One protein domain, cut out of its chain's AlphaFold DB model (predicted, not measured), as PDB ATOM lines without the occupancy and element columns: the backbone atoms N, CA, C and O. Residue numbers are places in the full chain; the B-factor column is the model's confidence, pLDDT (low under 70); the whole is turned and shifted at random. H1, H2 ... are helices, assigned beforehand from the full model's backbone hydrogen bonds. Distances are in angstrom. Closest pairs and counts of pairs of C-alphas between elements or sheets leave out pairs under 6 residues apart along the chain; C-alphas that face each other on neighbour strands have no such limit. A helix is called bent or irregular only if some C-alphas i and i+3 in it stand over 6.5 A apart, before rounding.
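What this domain is: This is residues 12 to 49, 56 to 108 and 120 to 153 of the 162 residues of the protein "Antiterminator" of Photorhabdus cinerea (UniProt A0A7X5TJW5). A long bent helix, H6, runs along one side, with H3, H4 and H5 packed on it. H1 crosses it near the bend; small H2 packs on H4, away from H6. The printed part has 125 residues, six named helices, H1 to H6 in order, and no named strand: all helix, compact, radius of gyration of the C-alphas 14.6 A, spans 48 by 32 by 26 A.

Where its parts are: H6, residues 123 to 153, was assigned as one helix by its hydrogen bonds but is bent: C-alphas 140 and 143 are 6.9 A apart. Its arms are H6a, residues 123 to 140, 25.6 A, and H6b, residues 143 to 153, 15.6 A, ending at C-alpha 153 (136.810, 259.917, 372.890). H1, residues 12 to 28, 24.2 A, begins at C-alpha 12 (152.041, 265.068, 363.005). H2 is residues 39 to 45, H3 60 to 74, H4 78 to 88, H5 94 to 104.

How they stand to each other: H6a touches H5 with residues 123 to 131 alone; closest C-alphas Ala 98 and Arg 127, 4.9 A. H6b touches H3 at a shallow tilt of 31 degrees; closest C-alphas Val 69 and Leu 145, 6.2 A. H1 touches H4 about perpendicular, 89 degrees; closest C-alphas Gly 24 and Tyr 88, 4.7 A. In H1 to H5, H6a and H6b every O i to N i+4 pair is within hydrogen-bond range.

The domain as a whole: Cuts leave gaps of 15.2 A between C-alphas 49 and 56 and 6.1 A between C-alphas 108 and 120. Of the links printed whole, none is long. Residues 31 to 39 and 47 to 49 have pLDDT under 70.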
ATOM      1  N   GLN A  12     152.061 266.308 362.234       95.25
ATOM      2  CA  GLN A  12     152.041 265.068 363.005       95.25
ATOM      3  C   GLN A  12     153.110 265.085 364.094       95.25
ATOM      4  O   GLN A  12     152.825 264.664 365.216       95.25
ATOM      5  N   HIS A  13     154.303 265.582 363.760       95.00
ATOM      6  CA  HIS A  13     155.411 265.745 364.688       95.00
ATOM      7  C   HIS A  13     155.076 266.765 365.785       95.00
ATOM      8  O   HIS A  13     155.193 266.447 366.962       95.00
ATOM      9  N   ASP A  14     154.589 267.953 365.425       96.00
ATOM     10  CA  ASP A  14     154.228 269.005 366.383       96.00
ATOM     11  C   ASP A  14     153.117 268.533 367.338       96.00
ATOM     12  O   ASP A  14     153.159 268.795 368.542       96.00
ATOM     13  N   TRP A  15     152.149 267.760 366.828       96.94
ATOM     14  CA  TRP A  15     151.090 267.172 367.647       96.94
ATOM     15  C   TRP A  15     151.632 266.192 368.695       96.94
ATOM     16  O   TRP A  15     151.270 266.290 369.868       96.94
ATOM     17  N   ILE A  16     152.484 265.241 368.298       96.69
ATOM     18  CA  ILE A  16     153.022 264.255 369.246       96.69
ATOM     19  C   ILE A  16     154.042 264.883 370.199       96.69
ATOM     20  O   ILE A  16     154.030 264.560 371.384       96.69
ATOM     21  N   ASP A  17     154.873 265.806 369.719       95.69
ATOM     22  CA  ASP A  17     155.878 266.498 370.528       95.69
ATOM     23  C   ASP A  17     155.225 267.327 371.643       95.69
ATOM     24  O   ASP A  17     155.689 267.305 372.787       95.69
ATOM     25  N   SER A  18     154.086 267.967 371.353       95.75
ATOM     26  CA  SER A  18     153.271 268.666 372.351       95.75
ATOM     27  C   SER A  18     152.775 267.720 373.450       95.75
ATOM     28  O   SER A  18     152.974 267.989 374.639       95.75
ATOM     29  N   TRP A  19     152.196 266.574 373.076       97.06
ATOM     30  CA  TRP A  19     151.699 265.590 374.042       97.06
ATOM     31  C   TRP A  19     152.812 264.955 374.874       97.06
ATOM     32  O   TRP A  19     152.674 264.851 376.092       97.06
ATOM     33  N   LEU A  20     153.923 264.566 374.248       96.25
ATOM     34  CA  LEU A  20     155.068 263.990 374.953       96.25
ATOM     35  C   LEU A  20     155.747 265.013 375.869       96.25
ATOM     36  O   LEU A  20     156.231 264.638 376.933       96.25
ATOM     37  N   SER A  21     155.731 266.300 375.520       94.62
ATOM     38  CA  SER A  21     156.231 267.368 376.391       94.62
ATOM     39  C   SER A  21     155.381 267.543 377.650       94.62
ATOM     40  O   SER A  21     155.939 267.633 378.746       94.62
ATOM     41  N   LEU A  22     154.049 267.551 377.513       94.56
ATOM     42  CA  LEU A  22     153.117 267.617 378.648       94.56
ATOM     43  C   LEU A  22     153.217 266.371 379.533       94.56
ATOM     44  O   LEU A  22     153.276 266.477 380.759       94.56
ATOM     45  N   TRP A  23     153.274 265.195 378.906       94.25
ATOM     46  CA  TRP A  23     153.457 263.922 379.595       94.25
ATOM     47  C   TRP A  23     154.803 263.850 380.310       94.25
ATOM     48  O   TRP A  23     154.853 263.447 381.463       94.25
ATOM     49  N   GLY A  24     155.892 264.286 379.679       92.00
ATOM     50  CA  GLY A  24     157.216 264.294 380.294       92.00
ATOM     51  C   GLY A  24     157.254 265.155 381.557       92.00
ATOM     52  O   GLY A  24     157.770 264.718 382.585       92.00
ATOM     53  N   ALA A  25     156.642 266.341 381.521       90.25
ATOM     54  CA  ALA A  25     156.502 267.181 382.708       90.25
ATOM     55  C   ALA A  25     155.633 266.512 383.795       90.25
ATOM     56  O   ALA A  25     155.951 266.595 384.982       90.25
ATOM     57  N   TRP A  26     154.570 265.807 383.399       89.81
ATOM     58  CA  TRP A  26     153.732 265.032 384.316       89.81
ATOM     59  C   TRP A  26     154.499 263.863 384.964       89.81
ATOM     60  O   TRP A  26     154.460 263.711 386.184       89.81
ATOM     61  N   VAL A  27     155.293 263.110 384.198       88.06
ATOM     62  CA  VAL A  27     156.189 262.051 384.704       88.06
ATOM     63  C   VAL A  27     157.190 262.621 385.707       88.06
ATOM     64  O   VAL A  27     157.344 262.092 386.807       88.06
ATOM     65  N   TYR A  28     157.845 263.726 385.346       85.38
ATOM     66  CA  TYR A  28     158.849 264.378 386.187       85.38
ATOM     67  C   TYR A  28     158.276 264.867 387.525       85.38
ATOM     68  O   TYR A  28     158.986 264.940 388.522       85.38
ATOM     69  N   SER A  29     156.974 265.159 387.567       81.69
ATOM     70  CA  SER A  29     156.297 265.642 388.770       81.69
ATOM     71  C   SER A  29     156.039 264.587 389.853       81.69
ATOM     72  O   SER A  29     155.537 264.941 390.915       81.69
ATOM     73  N   GLY A  30     156.346 263.305 389.621       73.44
ATOM     74  CA  GLY A  30     156.197 262.289 390.669       73.44
ATOM     75  C   GLY A  30     154.841 261.573 390.719       73.44
ATOM     76  O   GLY A  30     154.636 260.754 391.608       73.44
ATOM     77  N   ARG A  31     153.908 261.858 389.799       66.19
ATOM     78  CA  ARG A  31     152.485 261.453 389.893       66.19
ATOM     79  C   ARG A  31     152.158 259.998 389.504       66.19
ATOM     80  O   ARG A  31     150.988 259.634 389.454       66.19
ATOM     81  N   ILE A  32     153.160 259.157 389.245       66.44
ATOM     82  CA  ILE A  32     152.960 257.751 388.850       66.44
ATOM     83  C   ILE A  32     152.961 256.834 390.079       66.44
ATOM     84  O   ILE A  32     153.868 256.899 390.911       66.44
ATOM     85  N   ASP A  33     151.962 255.947 390.171       60.03
ATOM     86  CA  ASP A  33     151.873 254.933 391.227       60.03
ATOM     87  C   ASP A  33     153.051 253.940 391.146       60.03
ATOM     88  O   ASP A  33     153.341 253.349 390.103       60.03
ATOM     89  N   LYS A  34     153.715 253.720 392.287       58.25
ATOM     90  CA  LYS A  34     154.949 252.926 392.451       58.25
ATOM     91  C   LYS A  34     154.775 251.439 392.114       58.25
ATOM     92  O   LYS A  34     155.755 250.701 392.063       58.25
ATOM     93  N   ARG A  35     153.533 250.978 391.931       53.62
ATOM     94  CA  ARG A  35     153.187 249.569 391.686       53.62
ATOM     95  C   ARG A  35     153.464 249.101 390.256       53.62
ATOM     96  O   ARG A  35     153.583 247.898 390.041       53.62
ATOM     97  N   GLN A  36     153.616 250.010 389.291       54.84
ATOM     98  CA  GLN A  36     154.061 249.660 387.939       54.84
ATOM     99  C   GLN A  36     155.593 249.757 387.871       54.84
ATOM    100  O   GLN A  36     156.146 250.836 387.672       54.84
ATOM    101  N   MET A  37     156.288 248.633 388.084       51.09
ATOM    102  CA  MET A  37     157.762 248.503 388.063       51.09
ATOM    103  C   MET A  37     158.364 248.657 386.649       51.09
ATOM    104  O   MET A  37     159.140 247.823 386.181       51.09
ATOM    105  N   ASN A  38     158.019 249.740 385.959       67.88
ATOM    106  CA  ASN A  38     158.388 249.986 384.571       67.88
ATOM    107  C   ASN A  38     159.592 250.935 384.475       67.88
ATOM    108  O   ASN A  38     160.065 251.491 385.471       67.88
ATOM    109  N   MET A  39     160.116 251.133 383.262       69.50
ATOM    110  CA  MET A  39     161.278 252.002 383.025       69.50
ATOM    111  C   MET A  39     161.049 253.437 383.526       69.50
ATOM    112  O   MET A  39     161.979 254.065 384.025       69.50
ATOM    113  N   ILE A  40     159.805 253.927 383.472       74.38
ATOM    114  CA  ILE A  40     159.426 255.239 384.011       74.38
ATOM    115  C   ILE A  40     159.668 255.305 385.522       74.38
ATOM    116  O   ILE A  40     160.247 256.270 386.003       74.38
ATOM    117  N   TYR A  41     159.293 254.266 386.270       72.94
ATOM    118  CA  TYR A  41     159.520 254.215 387.713       72.94
ATOM    119  C   TYR A  41     161.017 254.177 388.048       72.94
ATOM    120  O   TYR A  41     161.482 254.960 388.874       72.94
ATOM    121  N   LYS A  42     161.797 253.327 387.357       75.81
ATOM    122  CA  LYS A  42     163.265 253.285 387.514       75.81
ATOM    123  C   LYS A  42     163.898 254.650 387.251       75.81
ATOM    124  O   LYS A  42     164.785 255.071 387.988       75.81
ATOM    125  N   PHE A  43     163.416 255.336 386.221       73.62
ATOM    126  CA  PHE A  43     163.831 256.691 385.896       73.62
ATOM    127  C   PHE A  43     163.460 257.676 387.008       73.62
ATOM    128  O   PHE A  43     164.339 258.370 387.500       73.62
ATOM    129  N   MET A  44     162.211 257.693 387.475       71.44
ATOM    130  CA  MET A  44     161.765 258.597 388.543       71.44
ATOM    131  C   MET A  44     162.550 258.417 389.845       71.44
ATOM    132  O   MET A  44     162.872 259.400 390.493       71.44
ATOM    133  N   VAL A  45     162.893 257.180 390.220       72.06
ATOM    134  CA  VAL A  45     163.709 256.906 391.417       72.06
ATOM    135  C   VAL A  45     165.135 257.440 391.274       72.06
ATOM    136  O   VAL A  45     165.739 257.839 392.263       72.06
ATOM    137  N   SER A  46     165.685 257.470 390.057       74.56
ATOM    138  CA  SER A  46     167.040 257.985 389.818       74.56
ATOM    139  C   SER A  46     167.150 259.515 389.854       74.56
ATOM    140  O   SER A  46     168.230 260.053 389.618       74.56
ATOM    141  N   VAL A  47     166.043 260.216 390.110       68.31
ATOM    142  CA  VAL A  47     165.904 261.654 389.885       68.31
ATOM    143  C   VAL A  47     165.303 262.338 391.103       68.31
ATOM    144  O   VAL A  47     164.324 261.861 391.670       68.31
ATOM    145  N   GLU A  48     165.849 263.494 391.476       67.00
ATOM    146  CA  GLU A  48     165.227 264.361 392.477       67.00
ATOM    147  C   GLU A  48     164.051 265.133 391.849       67.00
ATOM    148  O   GLU A  48     164.251 265.876 390.880       67.00
ATOM    149  N   PRO A  49     162.816 264.980 392.362       63.34
ATOM    150  CA  PRO A  49     161.681 265.732 391.853       63.34
ATOM    151  C   PRO A  49     161.861 267.230 392.129       63.34
ATOM    152  O   PRO A  49     162.196 267.636 393.241       63.34
ATOM    153  N   PRO A  56     153.920 273.304 381.928       87.06
ATOM    154  CA  PRO A  56     152.561 272.776 381.929       87.06
ATOM    155  C   PRO A  56     152.593 271.243 381.908       87.06
ATOM    156  O   PRO A  56     153.408 270.640 381.209       87.06
ATOM    157  N   VAL A  57     151.696 270.623 382.671       89.31
ATOM    158  CA  VAL A  57     151.529 269.165 382.754       89.31
ATOM    159  C   VAL A  57     150.179 268.768 382.161       89.31
ATOM    160  O   VAL A  57     149.233 269.559 382.187       89.31
ATOM    161  N   CYS A  58     150.067 267.552 381.625       90.44
ATOM    162  CA  CYS A  58     148.758 266.991 381.285       90.44
ATOM    163  C   CYS A  58     147.971 266.609 382.555       90.44
ATOM    164  O   CYS A  58     148.533 266.548 383.648       90.44
ATOM    165  N   ASN A  59     146.667 266.344 382.412       90.12
ATOM    166  CA  ASN A  59     145.880 265.743 383.496       90.12
ATOM    167  C   ASN A  59     146.293 264.276 383.728       90.12
ATOM    168  O   ASN A  59     146.927 263.664 382.868       90.12
ATOM    169  N   ASP A  60     145.915 263.716 384.879       87.69
ATOM    170  CA  ASP A  60     146.335 262.369 385.284       87.69
ATOM    171  C   ASP A  60     145.807 261.270 384.345       87.69
ATOM    172  O   ASP A  60     146.543 260.337 384.033       87.69
ATOM    173  N   ASP A  61     144.585 261.399 383.813       88.44
ATOM    174  CA  ASP A  61     144.032 260.441 382.842       88.44
ATOM    175  C   ASP A  61     144.855 260.401 381.542       88.44
ATOM    176  O   ASP A  61     145.148 259.329 381.010       88.44
ATOM    177  N   ASP A  62     145.207 261.576 381.006       91.00
ATOM    178  CA  ASP A  62     146.069 261.715 379.829       91.00
ATOM    179  C   ASP A  62     147.473 261.189 380.135       91.00
ATOM    180  O   ASP A  62     148.036 260.440 379.338       91.00
ATOM    181  N   GLY A  63     148.018 261.531 381.306       91.06
ATOM    182  CA  GLY A  63     149.330 261.082 381.763       91.06
ATOM    183  C   GLY A  63     149.421 259.562 381.843       91.06
ATOM    184  O   GLY A  63     150.360 258.965 381.308       91.06
ATOM    185  N   MET A  64     148.410 258.916 382.423       90.31
ATOM    186  CA  MET A  64     148.318 257.459 382.512       90.31
ATOM    187  C   MET A  64     148.115 256.807 381.141       90.31
ATOM    188  O   MET A  64     148.801 255.832 380.831       90.31
ATOM    189  N   LEU A  65     147.237 257.353 380.293       92.38
ATOM    190  CA  LEU A  65     147.007 256.833 378.940       92.38
ATOM    191  C   LEU A  65     148.289 256.879 378.099       92.38
ATOM    192  O   LEU A  65     148.653 255.887 377.468       92.38
ATOM    193  N   ILE A  66     148.985 258.021 378.100       94.56
ATOM    194  CA  ILE A  66     150.242 258.190 377.365       94.56
ATOM    195  C   ILE A  66     151.302 257.246 377.932       94.56
ATOM    196  O   ILE A  66     151.975 256.576 377.155       94.56
ATOM    197  N   SER A  67     151.413 257.121 379.259       92.56
ATOM    198  CA  SER A  67     152.378 256.212 379.896       92.56
ATOM    199  C   SER A  67     152.171 254.760 379.471       92.56
ATOM    200  O   SER A  67     153.140 254.094 379.126       92.56
ATOM    201  N   GLN A  68     150.922 254.286 379.424       91.25
ATOM    202  CA  GLN A  68     150.597 252.934 378.958       91.25
ATOM    203  C   GLN A  68     150.983 252.720 377.493       91.25
ATOM    204  O   GLN A  68     151.552 251.686 377.149       91.25
ATOM    205  N   VAL A  69     150.706 253.700 376.626       94.56
ATOM    206  CA  VAL A  69     151.094 253.624 375.212       94.56
ATOM    207  C   VAL A  69     152.612 253.610 375.073       94.56
ATOM    208  O   VAL A  69     153.146 252.736 374.391       94.56
ATOM    209  N   VAL A  70     153.309 254.541 375.729       94.50
ATOM    210  CA  VAL A  70     154.771 254.635 375.681       94.50
ATOM    211  C   VAL A  70     155.399 253.341 376.175       94.50
ATOM    212  O   VAL A  70     156.268 252.809 375.495       94.50
ATOM    213  N   ASP A  71     154.928 252.792 377.291       91.94
ATOM    214  CA  ASP A  71     155.436 251.532 377.821       91.94
ATOM    215  C   ASP A  71     155.179 250.372 376.846       91.94
ATOM    216  O   ASP A  71     156.114 249.670 376.475       91.94
ATOM    217  N   SER A  72     153.963 250.248 376.302       92.81
ATOM    218  CA  SER A  72     153.608 249.185 375.346       92.81
ATOM    219  C   SER A  72     154.397 249.210 374.030       92.81
ATOM    220  O   SER A  72     154.500 248.184 373.361       92.81
ATOM    221  N   VAL A  73     154.951 250.363 373.644       94.25
ATOM    222  CA  VAL A  73     155.725 250.524 372.403       94.25
ATOM    223  C   VAL A  73     157.225 250.479 372.682       94.25
ATOM    224  O   VAL A  73     157.966 249.819 371.959       94.25
ATOM    225  N   MET A  74     157.685 251.170 373.726       94.19
ATOM    226  CA  MET A  74     159.106 251.386 374.001       94.19
ATOM    227  C   MET A  74     159.731 250.296 374.878       94.19
ATOM    228  O   MET A  74     160.957 250.258 374.985       94.19
ATOM    229  N   TYR A  75     158.950 249.381 375.471       90.88
ATOM    230  CA  TYR A  75     159.506 248.298 376.299       90.88
ATOM    231  C   TYR A  75     160.483 247.379 375.543       90.88
ATOM    232  O   TYR A  75     161.297 246.699 376.162       90.88
ATOM    233  N   ILE A  76     160.428 247.348 374.210       92.00
ATOM    234  CA  ILE A  76     161.340 246.541 373.391       92.00
ATOM    235  C   ILE A  76     162.769 247.105 373.361       92.00
ATOM    236  O   ILE A  76     163.720 246.344 373.193       92.00
ATOM    237  N   ASP A  77     162.937 248.421 373.535       93.38
ATOM    238  CA  ASP A  77     164.233 249.102 373.486       93.38
ATOM    239  C   ASP A  77     164.397 250.035 374.690       93.38
ATOM    240  O   ASP A  77     164.084 251.229 374.666       93.38
ATOM    241  N   MET A  78     164.973 249.474 375.754       91.75
ATOM    242  CA  MET A  78     165.270 250.189 376.998       91.75
ATOM    243  C   MET A  78     166.179 251.406 376.797       91.75
ATOM    244  O   MET A  78     166.105 252.373 377.557       91.75
ATOM    245  N   LYS A  79     167.057 251.377 375.790       93.12
ATOM    246  CA  LYS A  79     168.001 252.461 375.525       93.12
ATOM    247  C   LYS A  79     167.298 253.630 374.846       93.12
ATOM    248  O   LYS A  79     167.489 254.770 375.271       93.12
ATOM    249  N   ALA A  80     166.469 253.354 373.842       95.12
ATOM    250  CA  ALA A  80     165.611 254.359 373.225       95.12
ATOM    251  C   ALA A  80     164.623 254.943 374.241       95.12
ATOM    252  O   ALA A  80     164.460 256.160 374.306       95.12
ATOM    253  N   TYR A  81     164.053 254.100 375.105       95.00
ATOM    254  CA  TYR A  81     163.171 254.540 376.183       95.00
ATOM    255  C   TYR A  81     163.893 255.482 377.162       95.00
ATOM    256  O   TYR A  81     163.401 256.569 377.463       95.00
ATOM    257  N   GLY A  82     165.102 255.126 377.604       93.19
ATOM    258  CA  GLY A  82     165.916 255.998 378.454       93.19
ATOM    259  C   GLY A  82     166.190 257.359 377.806       93.19
ATOM    260  O   GLY A  82     166.008 258.390 378.447       93.19
ATOM    261  N   ILE A  83     166.548 257.376 376.518       95.50
ATOM    262  CA  ILE A  83     166.774 258.613 375.753       95.50
ATOM    263  C   ILE A  83     165.494 259.457 375.656       95.50
ATOM    264  O   ILE A  83     165.553 260.672 375.849       95.50
ATOM    265  N   LEU A  84     164.343 258.827 375.409       95.81
ATOM    266  CA  LEU A  84     163.040 259.492 375.346       95.81
ATOM    267  C   LEU A  84     162.691 260.172 376.680       95.81
ATOM    268  O   LEU A  84     162.285 261.333 376.688       95.81
ATOM    269  N   LEU A  85     162.895 259.476 377.803       93.69
ATOM    270  CA  LEU A  85     162.658 260.011 379.147       93.69
ATOM    271  C   LEU A  85     163.632 261.146 379.483       93.69
ATOM    272  O   LEU A  85     163.211 262.200 379.960       93.69
ATOM    273  N   SER A  86     164.919 260.982 379.172       92.81
ATOM    274  CA  SER A  86     165.911 262.051 379.326       92.81
ATOM    275  C   SER A  86     165.529 263.314 378.544       92.81
ATOM    276  O   SER A  86     165.719 264.422 379.044       92.81
ATOM    277  N   TYR A  87     164.976 263.161 377.340       95.62
ATOM    278  CA  TYR A  87     164.583 264.290 376.502       95.62
ATOM    279  C   TYR A  87     163.277 264.947 376.974       95.62
ATOM    280  O   TYR A  87     163.264 266.146 377.236       95.62
ATOM    281  N   TYR A  88     162.186 264.192 377.133       94.81
ATOM    282  CA  TYR A  88     160.869 264.774 377.422       94.81
ATOM    283  C   TYR A  88     160.615 265.041 378.909       94.81
ATOM    284  O   TYR A  88     160.038 266.082 379.244       94.81
ATOM    285  N   ALA A  89     161.045 264.142 379.802       90.31
ATOM    286  CA  ALA A  89     160.799 264.287 381.237       90.31
ATOM    287  C   ALA A  89     161.824 265.210 381.903       90.31
ATOM    288  O   ALA A  89     161.440 266.175 382.557       90.31
ATOM    289  N   HIS A  90     163.119 264.990 381.663       87.56
ATOM    290  CA  HIS A  90     164.171 265.858 382.209       87.56
ATOM    291  C   HIS A  90     164.438 267.137 381.410       87.56
ATOM    292  O   HIS A  90     165.216 267.977 381.861       87.56
ATOM    293  N   SER A  91     163.853 267.287 380.217       89.06
ATOM    294  CA  SER A  91     164.157 268.403 379.310       89.06
ATOM    295  C   SER A  91     165.643 268.513 378.945       89.06
ATOM    296  O   SER A  91     166.135 269.616 378.689       89.06
ATOM    297  N   LEU A  92     166.397 267.405 378.933       91.88
ATOM    298  CA  LEU A  92     167.797 267.466 378.521       91.88
ATOM    299  C   LEU A  92     167.882 267.777 377.030       91.88
ATOM    300  O   LEU A  92     167.183 267.194 376.201       91.88
ATOM    301  N   SER A  93     168.809 268.662 376.669       94.56
ATOM    302  CA  SER A  93     169.090 268.912 375.261       94.56
ATOM    303  C   SER A  93     169.657 267.653 374.597       94.56
ATOM    304  O   SER A  93     170.401 266.882 375.208       94.56
ATOM    305  N   ARG A  94     169.384 267.483 373.296       95.44
ATOM    306  CA  ARG A  94     169.998 266.424 372.466       95.44
ATOM    307  C   ARG A  94     171.518 266.383 372.627       95.44
ATOM    308  O   ARG A  94     172.113 265.312 372.657       95.44
ATOM    309  N   TYR A  95     172.144 267.554 372.778       95.31
ATOM    310  CA  TYR A  95     173.577 267.673 373.027       95.31
ATOM    311  C   TYR A  95     173.992 267.085 374.383       95.31
ATOM    312  O   TYR A  95     174.948 266.317 374.432       95.31
ATOM    313  N   ALA A  96     173.278 267.400 375.468       95.81
ATOM    314  CA  ALA A  96     173.572 266.859 376.795       95.81
ATOM    315  C   ALA A  96     173.433 265.328 376.823       95.81
ATOM    316  O   ALA A  96     174.327 264.633 377.312       95.81
ATOM    317  N   ILE A  97     172.368 264.799 376.211       96.44
ATOM    318  CA  ILE A  97     172.149 263.353 376.073       96.44
ATOM    319  C   ILE A  97     173.278 262.719 375.252       96.44
ATOM    320  O   ILE A  97     173.863 261.727 375.677       96.44
ATOM    321  N   ALA A  98     173.639 263.311 374.109       96.88
ATOM    322  CA  ALA A  98     174.722 262.821 373.258       96.88
ATOM    323  C   ALA A  98     176.093 262.859 373.949       96.88
ATOM    324  O   ALA A  98     176.903 261.954 373.746       96.88
ATOM    325  N   SER A  99     176.346 263.867 374.784       97.38
ATOM    326  CA  SER A  99     177.573 263.982 375.573       97.38
ATOM    327  C   SER A  99     177.681 262.846 376.589       97.38
ATOM    328  O   SER A  99     178.700 262.149 376.635       97.38
ATOM    329  N   TYR A 100     176.601 262.569 377.330       95.62
ATOM    330  CA  TYR A 100     176.538 261.421 378.235       95.62
ATOM    331  C   TYR A 100     176.675 260.092 377.481       95.62
ATOM    332  O   TYR A 100     177.507 259.258 377.839       95.62
ATOM    333  N   TYR A 101     175.939 259.930 376.379       95.62
ATOM    334  CA  TYR A 101     175.989 258.753 375.511       95.62
ATOM    335  C   TYR A 101     177.406 258.482 374.996       95.62
ATOM    336  O   TYR A 101     177.888 257.353 375.042       95.62
ATOM    337  N   HIS A 102     178.107 259.526 374.550       96.81
ATOM    338  CA  HIS A 102     179.498 259.445 374.130       96.81
ATOM    339  C   HIS A 102     180.416 259.088 375.301       96.81
ATOM    340  O   HIS A 102     181.303 258.254 375.139       96.81
ATOM    341  N   LYS A 103     180.213 259.667 376.492       96.56
ATOM    342  CA  LYS A 103     181.023 259.366 377.681       96.56
ATOM    343  C   LYS A 103     181.008 257.869 377.997       96.56
ATOM    344  O   LYS A 103     182.087 257.292 378.125       96.56
ATOM    345  N   VAL A 104     179.832 257.240 377.998       95.44
ATOM    346  CA  VAL A 104     179.648 255.812 378.333       95.44
ATOM    347  C   VAL A 104     179.781 254.850 377.142       95.44
ATOM    348  O   VAL A 104     179.665 253.641 377.318       95.44
ATOM    349  N   ALA A 105     180.011 255.347 375.922       94.81
ATOM    350  CA  ALA A 105     180.072 254.497 374.734       94.81
ATOM    351  C   ALA A 105     181.283 253.549 374.741       94.81
ATOM    352  O   ALA A 105     182.433 253.983 374.881       94.81
ATOM    353  N   ASN A 106     181.014 252.272 374.472       94.19
ATOM    354  CA  ASN A 106     182.039 251.256 374.261       94.19
ATOM    355  C   ASN A 106     182.653 251.359 372.852       94.19
ATOM    356  O   ASN A 106     181.962 251.740 371.897       94.19
ATOM    357  N   PRO A 107     183.937 250.996 372.681       95.38
ATOM    358  CA  PRO A 107     184.523 250.804 371.361       95.38
ATOM    359  C   PRO A 107     183.734 249.774 370.546       95.38
ATOM    360  O   PRO A 107     183.385 248.708 371.046       95.38
ATOM    361  N   ARG A 108     183.469 250.081 369.274       93.75
ATOM    362  CA  ARG A 108     182.764 249.188 368.344       93.75
ATOM    363  C   ARG A 108     183.494 249.098 367.014       93.75
ATOM    364  O   ARG A 108     184.294 249.971 366.672       93.75
ATOM    365  N   LYS A 120     186.034 253.871 369.637       94.62
ATOM    366  CA  LYS A 120     184.932 254.590 370.279       94.62
ATOM    367  C   LYS A 120     184.260 255.528 369.260       94.62
ATOM    368  O   LYS A 120     184.979 256.227 368.534       94.62
ATOM    369  N   PRO A 121     182.918 255.550 369.159       96.00
ATOM    370  CA  PRO A 121     182.242 256.466 368.250       96.00
ATOM    371  C   PRO A 121     182.578 257.915 368.597       96.00
ATOM    372  O   PRO A 121     182.787 258.250 369.756       96.00
ATOM    373  N   SER A 122     182.624 258.783 367.586       95.56
ATOM    374  CA  SER A 122     182.832 260.213 367.821       95.56
ATOM    375  C   SER A 122     181.599 260.851 368.466       95.56
ATOM    376  O   SER A 122     180.483 260.348 368.309       95.56
ATOM    377  N   HIS A 123     181.764 262.011 369.107       96.12
ATOM    378  CA  HIS A 123     180.629 262.776 369.629       96.12
ATOM    379  C   HIS A 123     179.607 263.128 368.532       96.12
ATOM    380  O   HIS A 123     178.401 263.039 368.749       96.12
ATOM    381  N   ARG A 124     180.071 263.459 367.315       96.56
ATOM    382  CA  ARG A 124     179.191 263.736 366.165       96.56
ATOM    383  C   ARG A 124     178.357 262.513 365.781       96.56
ATOM    384  O   ARG A 124     177.178 262.657 365.479       96.56
ATOM    385  N   THR A 125     178.960 261.325 365.823       95.12
ATOM    386  CA  THR A 125     178.252 260.059 365.595       95.12
ATOM    387  C   THR A 125     177.193 259.836 366.670       95.12
ATOM    388  O   THR A 125     176.048 259.581 366.324       95.12
ATOM    389  N   CYS A 126     177.543 260.008 367.947       96.44
ATOM    390  CA  CYS A 126     176.605 259.831 369.059       96.44
ATOM    391  C   CYS A 126     175.423 260.803 368.971       96.44
ATOM    392  O   CYS A 126     174.288 260.403 369.191       96.44
ATOM    393  N   ARG A 127     175.672 262.066 368.599       96.38
ATOM    394  CA  ARG A 127     174.609 263.059 368.396       96.38
ATOM    395  C   ARG A 127     173.636 262.634 367.300       96.38
ATOM    396  O   ARG A 127     172.438 262.640 367.538       96.38
ATOM    397  N   ARG A 128     174.154 262.210 366.143       96.12
ATOM    398  CA  ARG A 128     173.315 261.711 365.048       96.12
ATOM    399  C   ARG A 128     172.485 260.500 365.482       96.12
ATOM    400  O   ARG A 128     171.306 260.447 365.186       96.12
ATOM    401  N   GLU A 129     173.085 259.567 366.216       95.31
ATOM    402  CA  GLU A 129     172.376 258.385 366.722       95.31
ATOM    403  C   GLU A 129     171.272 258.750 367.719       95.31
ATOM    404  O   GLU A 129     170.192 258.180 367.656       95.31
ATOM    405  N   VAL A 130     171.510 259.708 368.619       96.38
ATOM    406  CA  VAL A 130     170.467 260.214 369.529       96.38
ATOM    407  C   VAL A 130     169.320 260.848 368.739       96.38
ATOM    408  O   VAL A 130     168.161 260.581 369.051       96.38
ATOM    409  N   ASP A 131     169.628 261.636 367.707       95.38
ATOM    410  CA  ASP A 131     168.620 262.266 366.851       95.38
ATOM    411  C   ASP A 131     167.803 261.215 366.076       95.38
ATOM    412  O   ASP A 131     166.576 261.272 366.073       95.38
ATOM    413  N   GLU A 132     168.463 260.215 365.486       94.88
ATOM    414  CA  GLU A 132     167.821 259.092 364.787       94.88
ATOM    415  C   GLU A 132     166.925 258.272 365.730       94.88
ATOM    416  O   GLU A 132     165.786 257.963 365.384       94.88
ATOM    417  N   ILE A 133     167.404 257.964 366.942       95.56
ATOM    418  CA  ILE A 133     166.642 257.218 367.953       95.56
ATOM    419  C   ILE A 133     165.406 258.004 368.395       95.56
ATOM    420  O   ILE A 133     164.322 257.426 368.479       95.56
ATOM    421  N   LEU A 134     165.538 259.304 368.672       95.06
ATOM    422  CA  LEU A 134     164.400 260.140 369.061       95.06
ATOM    423  C   LEU A 134     163.368 260.217 367.937       95.06
ATOM    424  O   LEU A 134     162.193 259.959 368.183       95.06
ATOM    425  N   SER A 135     163.799 260.491 366.703       94.25
ATOM    426  CA  SER A 135     162.908 260.549 365.540       94.25
ATOM    427  C   SER A 135     162.176 259.225 365.310       94.25
ATOM    428  O   SER A 135     160.963 259.224 365.104       94.25
ATOM    429  N   ALA A 136     162.875 258.091 365.415       94.38
ATOM    430  CA  ALA A 136     162.266 256.768 365.294       94.38
ATOM    431  C   ALA A 136     161.280 256.474 366.437       94.38
ATOM    432  O   ALA A 136     160.184 255.974 366.192       94.38
ATOM    433  N   SER A 137     161.631 256.828 367.676       95.06
ATOM    434  CA  SER A 137     160.758 256.644 368.844       95.06
ATOM    435  C   SER A 137     159.457 257.430 368.681       95.06
ATOM    436  O   SER A 137     158.366 256.889 368.849       95.06
ATOM    437  N   VAL A 138     159.563 258.699 368.282       95.00
ATOM    438  CA  VAL A 138     158.417 259.582 368.032       95.00
ATOM    439  C   VAL A 138     157.557 259.050 366.882       95.00
ATOM    440  O   VAL A 138     156.331 259.004 366.996       95.00
ATOM    441  N   TYR A 139     158.180 258.575 365.802       95.19
ATOM    442  CA  TYR A 139     157.471 257.946 364.689       95.19
ATOM    443  C   TYR A 139     156.647 256.730 365.143       95.19
ATOM    444  O   TYR A 139     155.455 256.636 364.842       95.19
ATOM    445  N   MET A 140     157.257 255.830 365.921       94.81
ATOM    446  CA  MET A 140     156.605 254.617 366.423       94.81
ATOM    447  C   MET A 140     155.459 254.920 367.392       94.81
ATOM    448  O   MET A 140     154.459 254.203 367.405       94.81
ATOM    449  N   LEU A 141     155.568 255.992 368.177       96.19
ATOM    450  CA  LEU A 141     154.555 256.385 369.157       96.19
ATOM    451  C   LEU A 141     153.344 257.091 368.539       96.19
ATOM    452  O   LEU A 141     152.247 257.016 369.097       96.19
ATOM    453  N   TYR A 142     153.505 257.746 367.387       96.25
ATOM    454  CA  TYR A 142     152.466 258.595 366.801       96.25
ATOM    455  C   TYR A 142     151.139 257.867 366.576       96.25
ATOM    456  O   TYR A 142     150.085 258.314 367.040       96.25
ATOM    457  N   LEU A 143     151.171 256.742 365.858       95.44
ATOM    458  CA  LEU A 143     149.954 256.029 365.479       95.44
ATOM    459  C   LEU A 143     149.263 255.356 366.683       95.44
ATOM    460  O   LEU A 143     148.055 255.567 366.841       95.44
ATOM    461  N   PRO A 144     149.973 254.605 367.554       96.19
ATOM    462  CA  PRO A 144     149.390 254.048 368.774       96.19
ATOM    463  C   PRO A 144     148.737 255.114 369.653       96.19
ATOM    464  O   PRO A 144     147.593 254.948 370.079       96.19
ATOM    465  N   LEU A 145     149.410 256.252 369.845       96.19
ATOM    466  CA  LEU A 145     148.901 257.315 370.700       96.19
ATOM    467  C   LEU A 145     147.656 257.980 370.104       96.19
ATOM    468  O   LEU A 145     146.644 258.165 370.784       96.19
ATOM    469  N   LYS A 146     147.678 258.271 368.800       96.19
ATOM    470  CA  LYS A 146     146.515 258.808 368.080       96.19
ATOM    471  C   LYS A 146     145.307 257.878 368.182       96.19
ATOM    472  O   LYS A 146     144.176 258.347 368.334       96.19
ATOM    473  N   ASN A 147     145.527 256.568 368.096       95.44
ATOM    474  CA  ASN A 147     144.465 255.575 368.214       95.44
ATOM    475  C   ASN A 147     143.908 255.508 369.641       95.44
ATOM    476  O   ASN A 147     142.685 255.517 369.804       95.44
ATOM    477  N   ALA A 148     144.768 255.539 370.661       94.12
ATOM    478  CA  ALA A 148     144.360 255.560 372.064       94.12
ATOM    479  C   ALA A 148     143.442 256.759 372.378       94.12
ATOM    480  O   ALA A 148     142.345 256.585 372.918       94.12
ATOM    481  N   PHE A 149     143.815 257.965 371.933       93.06
ATOM    482  CA  PHE A 149     142.977 259.158 372.101       93.06
ATOM    483  C   PHE A 149     141.626 259.055 371.377       93.06
ATOM    484  O   PHE A 149     140.590 259.451 371.922       93.06
ATOM    485  N   LYS A 150     141.596 258.492 370.161       92.62
ATOM    486  CA  LYS A 150     140.343 258.269 369.418       92.62
ATOM    487  C   LYS A 150     139.413 257.294 370.141       92.62
ATOM    488  O   LYS A 150     138.212 257.563 370.228       92.62
ATOM    489  N   ILE A 151     139.949 256.191 370.662       90.00
ATOM    490  CA  ILE A 151     139.176 255.178 371.392       90.00
ATOM    491  C   ILE A 151     138.580 255.787 372.662       90.00
ATOM    492  O   ILE A 151     137.369 255.687 372.867       90.00
ATOM    493  N   ARG A 152     139.379 256.508 373.459       86.19
ATOM    494  CA  ARG A 152     138.889 257.189 374.667       86.19
ATOM    495  C   ARG A 152     137.733 258.143 374.361       86.19
ATOM    496  O   ARG A 152     136.698 258.072 375.022       86.19
ATOM    497  N   LYS A 153     137.864 258.978 373.321       81.69
ATOM    498  CA  LYS A 153     136.810 259.917 372.890       81.69
ATOM    499  C   LYS A 153     135.520 259.206 372.467       81.69
ATOM    500  O   LYS A 153     134.428 259.740 372.658       81.69
TER     501      LYS A 153